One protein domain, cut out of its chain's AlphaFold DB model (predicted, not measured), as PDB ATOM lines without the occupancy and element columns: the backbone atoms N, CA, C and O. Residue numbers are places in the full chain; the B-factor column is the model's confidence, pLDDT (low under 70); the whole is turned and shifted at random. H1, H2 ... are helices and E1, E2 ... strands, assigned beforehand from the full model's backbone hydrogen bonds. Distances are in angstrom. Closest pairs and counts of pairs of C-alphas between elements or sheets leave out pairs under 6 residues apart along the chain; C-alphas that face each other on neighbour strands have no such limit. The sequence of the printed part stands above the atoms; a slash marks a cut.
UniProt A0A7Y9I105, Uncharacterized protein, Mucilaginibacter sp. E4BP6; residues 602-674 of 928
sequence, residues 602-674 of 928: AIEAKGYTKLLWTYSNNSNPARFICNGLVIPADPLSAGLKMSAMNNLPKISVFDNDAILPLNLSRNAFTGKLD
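Overview. This is residues 602 to 674 of the 928 residues of an uncharacterized protein of Mucilaginibacter sp. E4BP6 (UniProt A0A7Y9I105). This is a domain with little regular structure: a small sheet, E1, E3 and E2, makes one wall, and loops with the short helix H1 make much of the rest, where residues 641 to 646 stick out. The printed 73 residues run E1, E2, H1, E3, of mixed class with 17 in named elements; the mixed sheet's order is E1, E3, E2. The whole is compact, radius of gyration of the C-alphas 11.8 A, spanning 29 by 22 by 22 A.

Along the chain. E1, residues 610 to 614, begins at C-alpha (19.670, -24.922, 40.547) and spans 13.7 A. E2 is residues 624 to 626, 6.9 A, and H1 residues 635 to 638, 5.3 A. E3, residues 650 to 654, spans 13.6 A to C-alpha (17.027, -21.204, 42.919).

Arrangement. E1 and E3 are antiparallel, with N 612 and O 652 2.8 A apart. E3 and E2 are parallel, with N 625 and O 651 2.9 A apart. E2, H1 and E3 form a strand-helix-strand unit, two parallel neighbour strands with a helix between, its crossover left-handed. H1, too short for an O i to N i+4 pair, has its one O i to N i+3 pair within range and is not on the sheet; the closest C-alphas of E2 and H1, Phe 624 and Pro 635, are 7.2 A apart.

Size, cuts and confidence. The C-alphas farthest apart, of Ala 644 and Leu 664, are 32.8 A apart. The printed part has no cut, the link H1 to E3 is long, and residue 619 is under 70 in pLDDT.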
ATOM      1  N   ALA A 602      22.472 -32.001  44.349       93.38
ATOM      2  CA  ALA A 602      22.116 -30.980  43.370       93.38
ATOM      3  C   ALA A 602      21.532 -31.629  42.116       93.38
ATOM      4  O   ALA A 602      22.109 -32.572  41.584       93.38
ATOM      5  N   ILE A 603      20.417 -31.084  41.630       92.62
ATOM      6  CA  ILE A 603      19.756 -31.542  40.410       92.62
ATOM      7  C   ILE A 603      19.496 -30.376  39.461       92.62
ATOM      8  O   ILE A 603      19.215 -29.246  39.878       92.62
ATOM      9  N   GLU A 604      19.540 -30.681  38.170       88.69
ATOM     10  CA  GLU A 604      19.127 -29.770  37.112       88.69
ATOM     11  C   GLU A 604      17.647 -29.989  36.791       88.69
ATOM     12  O   GLU A 604      17.198 -31.110  36.546       88.69
ATOM     13  N   ALA A 605      16.873 -28.905  36.782       88.56
ATOM     14  CA  ALA A 605      15.462 -28.933  36.428       88.56
ATOM     15  C   ALA A 605      15.157 -27.825  35.422       88.56
ATOM     16  O   ALA A 605      15.606 -26.690  35.568       88.56
ATOM     17  N   LYS A 606      14.363 -28.146  34.396       86.31
ATOM     18  CA  LYS A 606      14.045 -27.212  33.311       86.31
ATOM     19  C   LYS A 606      13.427 -25.921  33.861       86.31
ATOM     20  O   LYS A 606      12.406 -25.969  34.542       86.31
ATOM     21  N   GLY A 607      14.028 -24.784  33.511       83.44
ATOM     22  CA  GLY A 607      13.567 -23.446  33.898       83.44
ATOM     23  C   GLY A 607      14.015 -22.978  35.288       83.44
ATOM     24  O   GLY A 607      13.806 -21.816  35.614       83.44
ATOM     25  N   TYR A 608      14.650 -23.841  36.086       89.06
ATOM     26  CA  TYR A 608      15.227 -23.481  37.381       89.06
ATOM     27  C   TYR A 608      16.747 -23.380  37.261       89.06
ATOM     28  O   TYR A 608      17.369 -24.145  36.527       89.06
ATOM     29  N   THR A 609      17.355 -22.454  37.999       89.25
ATOM     30  CA  THR A 609      18.806 -22.226  37.941       89.25
ATOM     31  C   THR A 609      19.573 -23.356  38.620       89.25
ATOM     32  O   THR A 609      20.582 -23.824  38.104       89.25
ATOM     33  N   LYS A 610      19.101 -23.800  39.789       90.50
ATOM     34  CA  LYS A 610      19.670 -24.922  40.547       90.50
ATOM     35  C   LYS A 610      18.627 -25.417  41.539       90.50
ATOM     36  O   LYS A 610      17.931 -24.606  42.152       90.50
ATOM     37  N   LEU A 611      18.530 -26.726  41.728       94.06
ATOM     38  CA  LEU A 611      17.724 -27.298  42.799       94.06
ATOM     39  C   LEU A 611      18.616 -28.131  43.703       94.06
ATOM     40  O   LEU A 611      19.358 -28.987  43.234       94.06
ATOM     41  N   LEU A 612      18.537 -27.866  45.001       94.38
ATOM     42  CA  LEU A 612      19.282 -28.580  46.023       94.38
ATOM     43  C   LEU A 612      18.324 -29.320  46.946       94.38
ATOM     44  O   LEU A 612      17.255 -28.801  47.285       94.38
ATOM     45  N   TRP A 613      18.720 -30.500  47.405       94.06
ATOM     46  CA  TRP A 613      17.960 -31.228  48.411       94.06
ATOM     47  C   TRP A 613      18.860 -31.979  49.393       94.06
ATOM     48  O   TRP A 613      20.002 -32.313  49.088       94.06
ATOM     49  N   THR A 614      18.356 -32.212  50.604       92.25
ATOM     50  CA  THR A 614      19.059 -32.978  51.642       92.25
ATOM     51  C   THR A 614      18.074 -33.619  52.618       92.25
ATOM     52  O   THR A 614      16.963 -33.126  52.818       92.25
ATOM     53  N   TYR A 615      18.489 -34.702  53.269       87.75
ATOM     54  CA  TYR A 615      17.826 -35.227  54.465       87.75
ATOM     55  C   TYR A 615      18.545 -34.867  55.777       87.75
ATOM     56  O   TYR A 615      18.119 -35.285  56.856       87.75
ATOM     57  N   SER A 616      19.643 -34.122  55.695       82.88
ATOM     58  CA  SER A 616      20.434 -33.707  56.844       82.88
ATOM     59  C   SER A 616      19.670 -32.743  57.746       82.88
ATOM     60  O   SER A 616      19.003 -31.817  57.283       82.88
ATOM     61  N   ASN A 617      19.841 -32.927  59.055       75.38
ATOM     62  CA  ASN A 617      19.349 -32.003  60.078       75.38
ATOM     63  C   ASN A 617      20.427 -30.992  60.517       75.38
ATOM     64  O   ASN A 617      20.196 -30.244  61.460       75.38
ATOM     65  N   ASN A 618      21.592 -30.957  59.855       70.38
ATOM     66  CA  ASN A 618      22.719 -30.076  60.207       70.38
ATOM     67  C   ASN A 618      22.503 -28.603  59.808       70.38
ATOM     68  O   ASN A 618      23.393 -27.775  59.976       70.38
ATOM     69  N   SER A 619      21.348 -28.281  59.229       67.00
ATOM     70  CA  SER A 619      21.013 -26.964  58.689       67.00
ATOM     71  C   SER A 619      19.628 -26.524  59.162       67.00
ATOM     72  O   SER A 619      18.891 -27.311  59.755       67.00
ATOM     73  N   ASN A 620      19.256 -25.269  58.886       75.25
ATOM     74  CA  ASN A 620      17.972 -24.676  59.283       75.25
ATOM     75  C   ASN A 620      16.758 -25.632  59.094       75.25
ATOM     76  O   ASN A 620      16.656 -26.274  58.045       75.25
ATOM     77  N   PRO A 621      15.799 -25.712  60.038       72.62
ATOM     78  CA  PRO A 621      14.706 -26.693  59.996       72.62
ATOM     79  C   PRO A 621      13.650 -26.454  58.897       72.62
ATOM     80  O   PRO A 621      12.748 -27.280  58.729       72.62
ATOM     81  N   ALA A 622      13.714 -25.343  58.157       82.44
ATOM     82  CA  ALA A 622      12.797 -25.054  57.060       82.44
ATOM     83  C   ALA A 622      12.861 -26.131  55.967       82.44
ATOM     84  O   ALA A 622      13.926 -26.435  55.430       82.44
ATOM     85  N   ARG A 623      11.694 -26.683  55.612       84.75
ATOM     86  CA  ARG A 623      11.573 -27.773  54.629       84.75
ATOM     87  C   ARG A 623      11.657 -27.313  53.181       84.75
ATOM     88  O   ARG A 623      12.150 -28.069  52.350       84.75
ATOM     89  N   PHE A 624      11.167 -26.117  52.874       91.69
ATOM     90  CA  PHE A 624      11.137 -25.599  51.513       91.69
ATOM     91  C   PHE A 624      11.632 -24.157  51.486       91.69
ATOM     92  O   PHE A 624      11.134 -23.297  52.215       91.69
ATOM     93  N   ILE A 625      12.628 -23.906  50.646       92.38
ATOM     94  CA  ILE A 625      13.294 -22.615  50.495       92.38
ATOM     95  C   ILE A 625      13.285 -22.231  49.017       92.38
ATOM     96  O   ILE A 625      13.573 -23.063  48.161       92.38
ATOM     97  N   CYS A 626      13.001 -20.967  48.722       92.06
ATOM     98  CA  CYS A 626      13.108 -20.392  47.383       92.06
ATOM     99  C   CYS A 626      13.999 -19.146  47.436       92.06
ATOM    100  O   CYS A 626      13.734 -18.227  48.211       92.06
ATOM    101  N   ASN A 627      15.086 -19.121  46.659       92.00
ATOM    102  CA  ASN A 627      16.057 -18.017  46.597       92.00
ATOM    103  C   ASN A 627      16.612 -17.571  47.966       92.00
ATOM    104  O   ASN A 627      17.015 -16.417  48.147       92.00
ATOM    105  N   GLY A 628      16.661 -18.501  48.923       90.75
ATOM    106  CA  GLY A 628      17.109 -18.282  50.299       90.75
ATOM    107  C   GLY A 628      16.007 -17.947  51.304       90.75
ATOM    108  O   GLY A 628      16.271 -18.021  52.504       90.75
ATOM    109  N   LEU A 629      14.789 -17.653  50.840       91.00
ATOM    110  CA  LEU A 629      13.630 -17.359  51.680       91.00
ATOM    111  C   LEU A 629      12.820 -18.617  51.996       91.00
ATOM    112  O   LEU A 629      12.591 -19.460  51.127       91.00
ATOM    113  N   VAL A 630      12.356 -18.726  53.238       91.75
ATOM    114  CA  VAL A 630      11.499 -19.828  53.690       91.75
ATOM    115  C   VAL A 630      10.099 -19.706  53.090       91.75
ATOM    116  O   VAL A 630       9.469 -18.652  53.185       91.75
ATOM    117  N   ILE A 631       9.590 -20.809  52.538       90.56
ATOM    118  CA  ILE A 631       8.197 -20.951  52.100       90.56
ATOM    119  C   ILE A 631       7.454 -21.798  53.146       90.56
ATOM    120  O   ILE A 631       7.752 -22.987  53.273       90.56
ATOM    121  N   PRO A 632       6.512 -21.221  53.920       86.50
ATOM    122  CA  PRO A 632       5.838 -21.931  55.010       86.50
ATOM    123  C   PRO A 632       4.964 -23.118  54.581       86.50
ATOM    124  O   PRO A 632       4.725 -24.012  55.391       86.50
ATOM    125  N   ALA A 633       4.454 -23.130  53.345       85.06
ATOM    126  CA  ALA A 633       3.557 -24.187  52.891       85.06
ATOM    127  C   ALA A 633       4.208 -25.570  52.858       85.06
ATOM    128  O   ALA A 633       5.348 -25.750  52.431       85.06
ATOM    129  N   ASP A 634       3.407 -26.571  53.220       84.62
ATOM    130  CA  ASP A 634       3.782 -27.970  53.076       84.62
ATOM    131  C   ASP A 634       3.871 -28.339  51.581       84.62
ATOM    132  O   ASP A 634       2.864 -28.211  50.868       84.62
ATOM    133  N   PRO A 635       5.020 -28.834  51.079       85.38
ATOM    134  CA  PRO A 635       5.165 -29.282  49.692       85.38
ATOM    135  C   PRO A 635       4.156 -30.362  49.270       85.38
ATOM    136  O   PRO A 635       3.869 -30.501  48.078       85.38
ATOM    137  N   LEU A 636       3.561 -31.096  50.223       84.50
ATOM    138  CA  LEU A 636       2.459 -32.026  49.954       84.50
ATOM    139  C   LEU A 636       1.273 -31.336  49.259       84.50
ATOM    140  O   LEU A 636       0.630 -31.952  48.405       84.50
ATOM    141  N   SER A 637       1.005 -30.066  49.585       84.25
ATOM    142  CA  SER A 637      -0.068 -29.269  48.967       84.25
ATOM    143  C   SER A 637       0.173 -29.002  47.477       84.25
ATOM    144  O   SER A 637      -0.777 -28.966  46.700       84.25
ATOM    145  N   ALA A 638       1.438 -28.941  47.051       83.62
ATOM    146  CA  ALA A 638       1.844 -28.829  45.649       83.62
ATOM    147  C   ALA A 638       1.913 -30.193  44.929       83.62
ATOM    148  O   ALA A 638       2.425 -30.314  43.814       83.62
ATOM    149  N   GLY A 639       1.423 -31.256  45.574       82.31
ATOM    150  CA  GLY A 639       1.390 -32.606  45.026       82.31
ATOM    151  C   GLY A 639       2.718 -33.364  45.092       82.31
ATOM    152  O   GLY A 639       2.798 -34.446  44.500       82.31
ATOM    153  N   LEU A 640       3.737 -32.855  45.797       85.06
ATOM    154  CA  LEU A 640       5.002 -33.561  46.013       85.06
ATOM    155  C   LEU A 640       4.794 -34.710  47.006       85.06
ATOM    156  O   LEU A 640       4.597 -34.469  48.189       85.06
ATOM    157  N   LYS A 641       4.828 -35.962  46.539       81.06
ATOM    158  CA  LYS A 641       4.622 -37.155  47.372       81.06
ATOM    159  C   LYS A 641       5.658 -38.215  47.023       81.06
ATOM    160  O   LYS A 641       5.607 -38.754  45.929       81.06
ATOM    161  N   MET A 642       6.514 -38.587  47.969       80.38
ATOM    162  CA  MET A 642       7.457 -39.690  47.775       80.38
ATOM    163  C   MET A 642       6.786 -41.021  48.124       80.38
ATOM    164  O   MET A 642       6.818 -41.439  49.272       80.38
ATOM    165  N   SER A 643       6.138 -41.703  47.175       74.38
ATOM    166  CA  SER A 643       5.387 -42.936  47.497       74.38
ATOM    167  C   SER A 643       6.249 -44.074  48.058       74.38
ATOM    168  O   SER A 643       5.716 -44.932  48.757       74.38
ATOM    169  N   ALA A 644       7.549 -44.103  47.743       71.81
ATOM    170  CA  ALA A 644       8.484 -45.100  48.264       71.81
ATOM    171  C   ALA A 644       9.259 -44.633  49.517       71.81
ATOM    172  O   ALA A 644      10.038 -45.412  50.055       71.81
ATOM    173  N   MET A 645       9.050 -43.397  49.994       78.44
ATOM    174  CA  MET A 645       9.717 -42.848  51.186       78.44
ATOM    175  C   MET A 645       8.696 -42.394  52.232       78.44
ATOM    176  O   MET A 645       7.578 -42.003  51.911       78.44
ATOM    177  N   ASN A 646       9.091 -42.398  53.503       74.50
ATOM    178  CA  ASN A 646       8.241 -41.927  54.601       74.50
ATOM    179  C   ASN A 646       8.408 -40.424  54.867       74.50
ATOM    180  O   ASN A 646       7.473 -39.778  55.337       74.50
ATOM    181  N   ASN A 647       9.590 -39.875  54.571       78.81
ATOM    182  CA  ASN A 647       9.920 -38.471  54.795       78.81
ATOM    183  C   ASN A 647      10.201 -37.745  53.479       78.81
ATOM    184  O   ASN A 647      10.878 -38.268  52.588       78.81
ATOM    185  N   LEU A 648       9.743 -36.496  53.400       85.88
ATOM    186  CA  LEU A 648      10.155 -35.571  52.352       85.88
ATOM    187  C   LEU A 648      11.544 -34.997  52.670       85.88
ATOM    188  O   LEU A 648      11.803 -34.691  53.840       85.88
ATOM    189  N   PRO A 649      12.419 -34.838  51.662       90.50
ATOM    190  CA  PRO A 649      13.674 -34.129  51.846       90.50
ATOM    191  C   PRO A 649      13.415 -32.636  52.066       90.50
ATOM    192  O   PRO A 649      12.361 -32.099  51.711       90.50
ATOM    193  N   LYS A 650      14.408 -31.956  52.630       91.44
ATOM    194  CA  LYS A 650      14.504 -30.501  52.583       91.44
ATOM    195  C   LYS A 650      14.896 -30.076  51.175       91.44
ATOM    196  O   LYS A 650      15.757 -30.708  50.570       91.44
ATOM    197  N   ILE A 651      14.281 -29.009  50.673       93.50
ATOM    198  CA  ILE A 651      14.431 -28.544  49.291       93.50
ATOM    199  C   ILE A 651      14.800 -27.060  49.295       93.50
ATOM    200  O   ILE A 651      14.140 -26.250  49.949       93.50
ATOM    201  N   SER A 652      15.836 -26.700  48.541       93.31
ATOM    202  CA  SER A 652      16.212 -25.317  48.251       93.31
ATOM    203  C   SER A 652      16.220 -25.094  46.743       93.31
ATOM    204  O   SER A 652      16.979 -25.728  46.012       93.31
ATOM    205  N   VAL A 653      15.337 -24.219  46.272       93.56
ATOM    206  CA  VAL A 653      15.149 -23.906  44.853       93.56
ATOM    207  C   VAL A 653      15.746 -22.536  44.551       93.56
ATOM    208  O   VAL A 653      15.422 -21.556  45.226       93.56
ATOM    209  N   PHE A 654      16.572 -22.458  43.510       92.44
ATOM    210  CA  PHE A 654      17.027 -21.204  42.919       92.44
ATOM    211  C   PHE A 654      16.230 -20.935  41.636       92.44
ATOM    212  O   PHE A 654      16.377 -21.638  40.636       92.44
ATOM    213  N   ASP A 655      15.339 -19.948  41.707       89.69
ATOM    214  CA  ASP A 655      14.346 -19.586  40.693       89.69
ATOM    215  C   ASP A 655      14.532 -18.121  40.266       89.69
ATOM    216  O   ASP A 655      13.868 -17.216  40.778       89.69
ATOM    217  N   ASN A 656      15.468 -17.868  39.349       87.06
ATOM    218  CA  ASN A 656      15.770 -16.509  38.881       87.06
ATOM    219  C   ASN A 656      14.665 -15.950  37.978       87.06
ATOM    220  O   ASN A 656      14.311 -14.767  38.050       87.06
ATOM    221  N   ASP A 657      14.085 -16.825  37.159       81.38
ATOM    222  CA  ASP A 657      13.074 -16.475  36.162       81.38
ATOM    223  C   ASP A 657      11.655 -16.443  36.736       81.38
ATOM    224  O   ASP A 657      10.708 -16.054  36.052       81.38
ATOM    225  N   ALA A 658      11.523 -16.705  38.035       81.62
ATOM    226  CA  ALA A 658      10.297 -16.552  38.788       81.62
ATOM    227  C   ALA A 658       9.162 -17.503  38.338       81.62
ATOM    228  O   ALA A 658       7.985 -17.129  38.356       81.62
ATOM    229  N   ILE A 659       9.499 -18.741  37.981       87.00
ATOM    230  CA  ILE A 659       8.557 -19.743  37.463       87.00
ATOM    231  C   ILE A 659       7.841 -20.554  38.550       87.00
ATOM    232  O   ILE A 659       6.787 -21.126  38.279       87.00
ATOM    233  N   LEU A 660       8.358 -20.589  39.785       88.94
ATOM    234  CA  LEU A 660       7.747 -21.366  40.864       88.94
ATOM    235  C   LEU A 660       6.302 -20.873  41.127       88.94
ATOM    236  O   LEU A 660       6.109 -19.660  41.306       88.94
ATOM    237  N   PRO A 661       5.294 -21.774  41.187       88.06
ATOM    238  CA  PRO A 661       3.882 -21.405  41.272       88.06
ATOM    239  C   PRO A 661       3.506 -21.032  42.709       88.06
ATOM    240  O   PRO A 661       2.857 -21.794  43.422       88.06
ATOM    241  N   LEU A 662       3.961 -19.865  43.156       86.06
ATOM    242  CA  LEU A 662       3.631 -19.291  44.458       86.06
ATOM    243  C   LEU A 662       2.465 -18.303  44.340       86.06
ATOM    244  O   LEU A 662       2.320 -17.608  43.333       86.06
ATOM    245  N   ASN A 663       1.651 -18.209  45.392       80.69
ATOM    246  CA  ASN A 663       0.620 -17.178  45.500       80.69
ATOM    247  C   ASN A 663       1.243 -15.779  45.708       80.69
ATOM    248  O   ASN A 663       2.448 -15.648  45.933       80.69
ATOM    249  N   LEU A 664       0.425 -14.721  45.649       72.69
ATOM    250  CA  LEU A 664       0.898 -13.332  45.792       72.69
ATOM    251  C   LEU A 664       1.689 -13.110  47.092       72.69
ATOM    252  O   LEU A 664       2.751 -12.492  47.059       72.69
ATOM    253  N   SER A 665       1.219 -13.690  48.204       71.69
ATOM    254  CA  SER A 665       1.866 -13.621  49.520       71.69
ATOM    255  C   SER A 665       2.973 -14.654  49.737       71.69
ATOM    256  O   SER A 665       3.566 -14.685  50.810       71.69
ATOM    257  N   ARG A 666       3.275 -15.509  48.753       77.81
ATOM    258  CA  ARG A 666       4.365 -16.512  48.763       77.81
ATOM    259  C   ARG A 666       4.378 -17.456  49.954       77.81
ATOM    260  O   ARG A 666       5.409 -18.013  50.319       77.81
ATOM    261  N   ASN A 667       3.208 -17.651  50.534       81.44
ATOM    262  CA  ASN A 667       3.008 -18.548  51.657       81.44
ATOM    263  C   ASN A 667       2.527 -19.916  51.212       81.44
ATOM    264  O   ASN A 667       2.649 -20.865  51.977       81.44
ATOM    265  N   ALA A 668       1.987 -20.008  49.997       85.12
ATOM    266  CA  ALA A 668       1.373 -21.210  49.472       85.12
ATOM    267  C   ALA A 668       1.655 -21.399  47.984       85.12
ATOM    268  O   ALA A 668       1.930 -20.447  47.247       85.12
ATOM    269  N   PHE A 669       1.541 -22.652  47.556       88.81
ATOM    270  CA  PHE A 669       1.619 -23.036  46.157       88.81
ATOM    271  C   PHE A 669       0.253 -22.863  45.481       88.81
ATOM    272  O   PHE A 669      -0.779 -23.199  46.058       88.81
ATOM    273  N   THR A 670       0.242 -22.352  44.253       88.50
ATOM    274  CA  THR A 670      -0.955 -22.213  43.403       88.50
ATOM    275  C   THR A 670      -1.097 -23.354  42.397       88.50
ATOM    276  O   THR A 670      -2.150 -23.510  41.785       88.50
ATOM    277  N   GLY A 671      -0.049 -24.163  42.227       88.25
ATOM    278  CA  GLY A 671       0.017 -25.243  41.251       88.25
ATOM    279  C   GLY A 671       0.943 -26.377  41.684       88.25
ATOM    280  O   GLY A 671       1.441 -26.409  42.810       88.25
ATOM    281  N   LYS A 672       1.155 -27.333  40.774       88.12
ATOM    282  CA  LYS A 672       2.063 -28.469  40.984       88.12
ATOM    283  C   LYS A 672       3.517 -28.064  40.734       88.12
ATOM    284  O   LYS A 672       3.776 -27.147  39.967       88.12
ATOM    285  N   LEU A 673       4.456 -28.774  41.357       89.62
ATOM    286  CA  LEU A 673       5.890 -28.574  41.122       89.62
ATOM    287  C   LEU A 673       6.340 -29.300  39.847       89.62
ATOM    288  O   LEU A 673       6.289 -30.530  39.795       89.62
ATOM    289  N   ASP A 674       6.837 -28.558  38.860       88.62
ATOM    290  CA  ASP A 674       7.277 -29.118  37.570       88.62
ATOM    291  C   ASP A 674       8.504 -30.034  37.693       88.62
ATOM    292  O   ASP A 674       8.663 -30.986  36.935       88.62
TER     293      ASP A 674